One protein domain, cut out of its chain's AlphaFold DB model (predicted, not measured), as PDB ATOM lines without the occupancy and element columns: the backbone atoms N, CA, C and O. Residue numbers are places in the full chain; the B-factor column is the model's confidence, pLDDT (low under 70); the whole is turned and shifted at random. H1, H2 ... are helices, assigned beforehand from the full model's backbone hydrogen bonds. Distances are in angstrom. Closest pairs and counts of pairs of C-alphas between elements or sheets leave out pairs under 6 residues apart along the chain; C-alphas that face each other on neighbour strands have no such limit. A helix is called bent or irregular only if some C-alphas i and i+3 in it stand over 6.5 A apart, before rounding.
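Overview. This is residues 19 to 66 of the 67 residues of the protein "Low molecular weight phosphotyrosine protein phosphatase" of Halobacteria archaeon (UniProt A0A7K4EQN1). One long helix, H2, makes nearly the full length of a rod, and one short helical turn, H1, packs on the side of it with a long loop leading from the one to the other. The loop, residues 24 to 39, first swings away from H2 and then runs back to where H2 begins, while residues 61 to 66 stick out free at the other end. The printed part has 48 residues, with two named helices in the order H1, H2 and no named strand; its class is all helix. It is loose, with a radius of gyration of the C-alphas of 12.1 A, and spans 41 by 17 by 13 A.

Arrangement. H1, residues 20 to 23, touches H2, residues 40 to 65, with 12 pairs of C-alphas within 8 A. The closest C-alphas of the two are those of Phe 23 and Ala 53, 4.9 A apart. H2 touches H1 with residues 49 to 60 alone, and the two centres are 7.6 A apart. In H2, 21 of 22 O i to N i+4 pairs are within hydrogen-bond range; H1 is too short for such a pair, and its one O i to N i+3 pair is within range.

Along the chain. H1 begins at C-alpha 20, at (180.680, 216.004, 167.678), and measures 6.1 A from first to last C-alpha. H2 runs 38.4 A from C-alpha 40, at (158.609, 213.123, 163.514), to C-alpha 65, at (194.575, 205.131, 174.176). H2 is neither bent nor irregular, but only just: C-alphas 40 and 43 are 6.3 A apart.

Size, cuts and confidence. The two C-alphas farthest apart are those of Gly 39 and Gly 66, at 41.3 A. The printed part has no cut, and H1 and H2 are joined by a long link of 16 residues. The mean pLDDT of the printed part is 93.5, and no printed residue is under 70.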
ATOM      1  N   LEU A  19     183.626 219.758 167.867       95.50
ATOM      2  CA  LEU A  19     182.282 219.455 167.375       95.50
ATOM      3  C   LEU A  19     182.092 217.942 167.264       95.50
ATOM      4  O   LEU A  19     182.948 217.228 166.756       95.50
ATOM      5  N   PHE A  20     180.928 217.446 167.679       96.50
ATOM      6  CA  PHE A  20     180.680 216.004 167.678       96.50
ATOM      7  C   PHE A  20     180.708 215.391 166.269       96.50
ATOM      8  O   PHE A  20     181.236 214.301 166.077       96.50
ATOM      9  N   LEU A  21     180.219 216.116 165.258       96.88
ATOM     10  CA  LEU A  21     180.233 215.630 163.876       96.88
ATOM     11  C   LEU A  21     181.609 215.703 163.197       96.88
ATOM     12  O   LEU A  21     181.733 215.221 162.078       96.88
ATOM     13  N   GLU A  22     182.658 216.214 163.856       95.44
ATOM     14  CA  GLU A  22     184.040 216.020 163.374       95.44
ATOM     15  C   GLU A  22     184.439 214.541 163.362       95.44
ATOM     16  O   GLU A  22     185.335 214.147 162.617       95.44
ATOM     17  N   PHE A  23     183.760 213.716 164.162       96.56
ATOM     18  CA  PHE A  23     183.971 212.275 164.215       96.56
ATOM     19  C   PHE A  23     183.076 211.491 163.243       96.56
ATOM     20  O   PHE A  23     183.213 210.277 163.151       96.56
ATOM     21  N   ALA A  24     182.170 212.152 162.518       96.25
ATOM     22  CA  ALA A  24     181.243 211.509 161.590       96.25
ATOM     23  C   ALA A  24     181.712 211.648 160.133       96.25
ATOM     24  O   ALA A  24     182.222 212.695 159.731       96.25
ATOM     25  N   SER A  25     181.454 210.642 159.292       91.94
ATOM     26  CA  SER A  25     181.747 210.714 157.851       91.94
ATOM     27  C   SER A  25     180.572 211.299 157.055       91.94
ATOM     28  O   SER A  25     180.101 210.689 156.097       91.94
ATOM     29  N   VAL A  26     180.077 212.485 157.439       89.50
ATOM     30  CA  VAL A  26     178.870 213.097 156.845       89.50
ATOM     31  C   VAL A  26     179.205 214.433 156.162       89.50
ATOM     32  O   VAL A  26     179.174 215.492 156.797       89.50
ATOM     33  N   PRO A  27     179.525 214.433 154.851       85.25
ATOM     34  CA  PRO A  27     179.909 215.642 154.132       85.25
ATOM     35  C   PRO A  27     178.842 216.738 154.209       85.25
ATOM     36  O   PRO A  27     177.650 216.493 154.042       85.25
ATOM     37  N   GLY A  28     179.282 217.977 154.431       87.06
ATOM     38  CA  GLY A  28     178.402 219.148 154.421       87.06
ATOM     39  C   GLY A  28     177.541 219.337 155.674       87.06
ATOM     40  O   GLY A  28     176.861 220.356 155.763       87.06
ATOM     41  N   THR A  29     177.602 218.432 156.658       89.31
ATOM     42  CA  THR A  29     176.899 218.580 157.943       89.31
ATOM     43  C   THR A  29     177.920 218.759 159.062       89.31
ATOM     44  O   THR A  29     178.730 217.875 159.307       89.31
ATOM     45  N   ARG A  30     177.908 219.923 159.723       90.56
ATOM     46  CA  ARG A  30     178.863 220.253 160.803       90.56
ATOM     47  C   ARG A  30     178.269 220.166 162.203       90.56
ATOM     48  O   ARG A  30     179.007 220.039 163.171       90.56
ATOM     49  N   GLU A  31     176.947 220.240 162.308       93.31
ATOM     50  CA  GLU A  31     176.228 220.260 163.578       93.31
ATOM     51  C   GLU A  31     175.053 219.284 163.531       93.31
ATOM     52  O   GLU A  31     174.441 219.077 162.478       93.31
ATOM     53  N   VAL A  32     174.739 218.694 164.682       94.19
ATOM     54  CA  VAL A  32     173.504 217.930 164.862       94.19
ATOM     55  C   VAL A  32     172.349 218.937 164.915       94.19
ATOM     56  O   VAL A  32     172.386 219.834 165.760       94.19
ATOM     57  N   PRO A  33     171.345 218.845 164.025       92.81
ATOM     58  CA  PRO A  33     170.224 219.771 164.036       92.81
ATOM     59  C   PRO A  33     169.373 219.566 165.291       92.81
ATOM     60  O   PRO A  33     169.288 218.464 165.826       92.81
ATOM     61  N   ASP A  34     168.696 220.619 165.736       92.88
ATOM     62  CA  ASP A  34     167.711 220.495 166.805       92.88
ATOM     63  C   ASP A  34     166.495 219.677 166.296       92.88
ATOM     64  O   ASP A  34     165.853 220.081 165.315       92.88
ATOM     65  N   PRO A  35     166.165 218.527 166.922       93.12
ATOM     66  CA  PRO A  35     165.112 217.637 166.436       93.12
ATOM     67  C   PRO A  35     163.707 218.245 166.551       93.12
ATOM     68  O   PRO A  35     162.802 217.830 165.823       93.12
ATOM     69  N   TYR A  36     163.503 219.245 167.416       90.06
ATOM     70  CA  TYR A  36     162.180 219.810 167.695       90.06
ATOM     71  C   TYR A  36     161.604 220.627 166.530       90.06
ATOM     72  O   TYR A  36     160.393 220.839 166.471       90.06
ATOM     73  N   TYR A  37     162.433 221.033 165.563       84.94
ATOM     74  CA  TYR A  37     161.997 221.789 164.383       84.94
ATOM     75  C   TYR A  37     161.684 220.911 163.157       84.94
ATOM     76  O   TYR A  37     161.214 221.426 162.144       84.94
ATOM     77  N   GLY A  38     161.934 219.596 163.228       77.50
ATOM     78  CA  GLY A  38     161.828 218.674 162.087       77.50
ATOM     79  C   GLY A  38     160.568 217.803 162.039       77.50
ATOM     80  O   GLY A  38     160.420 217.003 161.117       77.50
ATOM     81  N   GLY A  39     159.663 217.910 163.017       82.62
ATOM     82  CA  GLY A  39     158.554 216.960 163.164       82.62
ATOM     83  C   GLY A  39     159.053 215.544 163.493       82.62
ATOM     84  O   GLY A  39     160.133 215.376 164.055       82.62
ATOM     85  N   ALA A  40     158.281 214.508 163.148       81.06
ATOM     86  CA  ALA A  40     158.609 213.123 163.514       81.06
ATOM     87  C   ALA A  40     159.951 212.625 162.931       81.06
ATOM     88  O   ALA A  40     160.679 211.905 163.605       81.06
ATOM     89  N   THR A  41     160.318 213.061 161.722       88.00
ATOM     90  CA  THR A  41     161.565 212.652 161.045       88.00
ATOM     91  C   THR A  41     162.803 213.398 161.550       88.00
ATOM     92  O   THR A  41     163.930 212.985 161.278       88.00
ATOM     93  N   GLY A  42     162.618 214.488 162.305       91.06
ATOM     94  CA  GLY A  42     163.718 215.250 162.897       91.06
ATOM     95  C   GLY A  42     164.540 214.415 163.878       91.06
ATOM     96  O   GLY A  42     165.765 214.493 163.872       91.06
ATOM     97  N   PHE A  43     163.872 213.571 164.667       94.44
ATOM     98  CA  PHE A  43     164.526 212.698 165.642       94.44
ATOM     99  C   PHE A  43     165.306 211.556 164.988       94.44
ATOM    100  O   PHE A  43     166.421 211.284 165.420       94.44
ATOM    101  N   GLU A  44     164.765 210.932 163.938       94.62
ATOM    102  CA  GLU A  44     165.458 209.869 163.191       94.62
ATOM    103  C   GLU A  44     166.759 210.396 162.580       94.62
ATOM    104  O   GLU A  44     167.827 209.849 162.827       94.62
ATOM    105  N   ARG A  45     166.703 211.553 161.903       93.06
ATOM    106  CA  ARG A  45     167.904 212.187 161.340       93.06
ATOM    107  C   ARG A  45     168.953 212.509 162.407       93.06
ATOM    108  O   ARG A  45     170.148 212.402 162.151       93.06
ATOM    109  N   VAL A  46     168.524 212.979 163.577       95.56
ATOM    110  CA  VAL A  46     169.436 213.269 164.691       95.56
ATOM    111  C   VAL A  46     170.069 211.987 165.221       95.56
ATOM    112  O   VAL A  46     171.273 211.983 165.473       95.56
ATOM    113  N   LEU A  47     169.290 210.913 165.350       96.25
ATOM    114  CA  LEU A  47     169.786 209.612 165.779       96.25
ATOM    115  C   LEU A  47     170.858 209.084 164.817       96.25
ATOM    116  O   LEU A  47     171.957 208.789 165.279       96.25
ATOM    117  N   ASP A  48     170.599 209.093 163.506       95.50
ATOM    118  CA  ASP A  48     171.558 208.641 162.485       95.50
ATOM    119  C   ASP A  48     172.904 209.386 162.588       95.50
ATOM    120  O   ASP A  48     173.982 208.792 162.544       95.50
ATOM    121  N   LEU A  49     172.853 210.712 162.765       97.19
ATOM    122  CA  LEU A  49     174.050 211.545 162.911       97.19
ATOM    123  C   LEU A  49     174.821 211.234 164.199       97.19
ATOM    124  O   LEU A  49     176.053 211.233 164.197       97.19
ATOM    125  N   ILE A  50     174.103 210.993 165.300       97.50
ATOM    126  CA  ILE A  50     174.705 210.654 166.590       97.50
ATOM    127  C   ILE A  50     175.369 209.281 166.533       97.50
ATOM    128  O   ILE A  50     176.462 209.125 167.078       97.50
ATOM    129  N   GLU A  51     174.747 208.295 165.892       97.94
ATOM    130  CA  GLU A  51     175.294 206.942 165.768       97.94
ATOM    131  C   GLU A  51     176.592 206.931 164.950       97.94
ATOM    132  O   GLU A  51     177.604 206.403 165.419       97.94
ATOM    133  N   GLU A  52     176.605 207.597 163.792       97.62
ATOM    134  CA  GLU A  52     177.795 207.726 162.941       97.62
ATOM    135  C   GLU A  52     178.945 208.433 163.684       97.62
ATOM    136  O   GLU A  52     180.077 207.942 163.722       97.62
ATOM    137  N   ALA A  53     178.654 209.560 164.344       98.12
ATOM    138  CA  ALA A  53     179.642 210.290 165.137       98.12
ATOM    139  C   ALA A  53     180.165 209.468 166.326       98.12
ATOM    140  O   ALA A  53     181.361 209.492 166.622       98.12
ATOM    141  N   SER A  54     179.290 208.712 166.997       98.44
ATOM    142  CA  SER A  54     179.661 207.855 168.131       98.44
ATOM    143  C   SER A  54     180.623 206.750 167.708       98.44
ATOM    144  O   SER A  54     181.600 206.488 168.414       98.44
ATOM    145  N   ALA A  55     180.383 206.124 166.552       98.12
ATOM    146  CA  ALA A  55     181.265 205.101 166.004       98.12
ATOM    147  C   ALA A  55     182.665 205.667 165.715       98.12
ATOM    148  O   ALA A  55     183.666 205.113 166.177       98.12
ATOM    149  N   GLY A  56     182.756 206.807 165.023       97.81
ATOM    150  CA  GLY A  56     184.049 207.434 164.734       97.81
ATOM    151  C   GLY A  56     184.764 207.979 165.976       97.81
ATOM    152  O   GLY A  56     185.996 207.904 166.070       97.81
ATOM    153  N   LEU A  57     184.013 208.465 166.970       97.69
ATOM    154  CA  LEU A  57     184.566 208.905 168.249       97.69
ATOM    155  C   LEU A  57     185.168 207.724 169.013       97.69
ATOM    156  O   LEU A  57     186.299 207.821 169.488       97.69
ATOM    157  N   LEU A  58     184.459 206.593 169.085       98.06
ATOM    158  CA  LEU A  58     184.961 205.383 169.735       98.06
ATOM    159  C   LEU A  58     186.271 204.907 169.099       98.06
ATOM    160  O   LEU A  58     187.231 204.625 169.814       98.06
ATOM    161  N   GLU A  59     186.347 204.879 167.769       97.75
ATOM    162  CA  GLU A  59     187.579 204.522 167.055       97.75
ATOM    163  C   GLU A  59     188.717 205.513 167.326       97.75
ATOM    164  O   GLU A  59     189.885 205.134 167.428       97.75
ATOM    165  N   THR A  60     188.399 206.796 167.480       96.62
ATOM    166  CA  THR A  60     189.392 207.816 167.832       96.62
ATOM    167  C   THR A  60     189.926 207.617 169.248       96.62
ATOM    168  O   THR A  60     191.142 207.615 169.436       96.62
ATOM    169  N   ILE A  61     189.048 207.363 170.219       96.44
ATOM    170  CA  ILE A  61     189.424 207.063 171.608       96.44
ATOM    171  C   ILE A  61     190.289 205.801 171.659       96.44
ATOM    172  O   ILE A  61     191.349 205.809 172.284       96.44
ATOM    173  N   ARG A  62     189.890 204.732 170.957       97.62
ATOM    174  CA  ARG A  62     190.679 203.494 170.882       97.62
ATOM    175  C   ARG A  62     192.089 203.755 170.363       97.62
ATOM    176  O   ARG A  62     193.060 203.371 171.008       97.62
ATOM    177  N   ARG A  63     192.214 204.509 169.266       96.62
ATOM    178  CA  ARG A  63     193.516 204.893 168.698       96.62
ATOM    179  C   ARG A  63     194.361 205.745 169.645       96.62
ATOM    180  O   ARG A  63     195.558 205.502 169.758       96.62
ATOM    181  N   GLN A  64     193.763 206.723 170.323       95.62
ATOM    182  CA  GLN A  64     194.478 207.617 171.243       95.62
ATOM    183  C   GLN A  64     194.980 206.899 172.502       95.62
ATOM    184  O   GLN A  64     196.012 207.281 173.052       95.62
ATOM    185  N   HIS A  65     194.269 205.862 172.945       96.19
ATOM    186  CA  HIS A  65     194.575 205.131 174.176       96.19
ATOM    187  C   HIS A  65     195.171 203.731 173.953       96.19
ATOM    188  O   HIS A  65     195.488 203.057 174.931       96.19
ATOM    189  N   GLY A  66     195.367 203.307 172.701       92.50
ATOM    190  CA  GLY A  66     195.957 202.008 172.361       92.50
ATOM    191  C   GLY A  66     195.069 200.808 172.709       92.50
ATOM    192  O   GLY A  66     195.593 199.783 173.145       92.50
TER     193      GLY A  66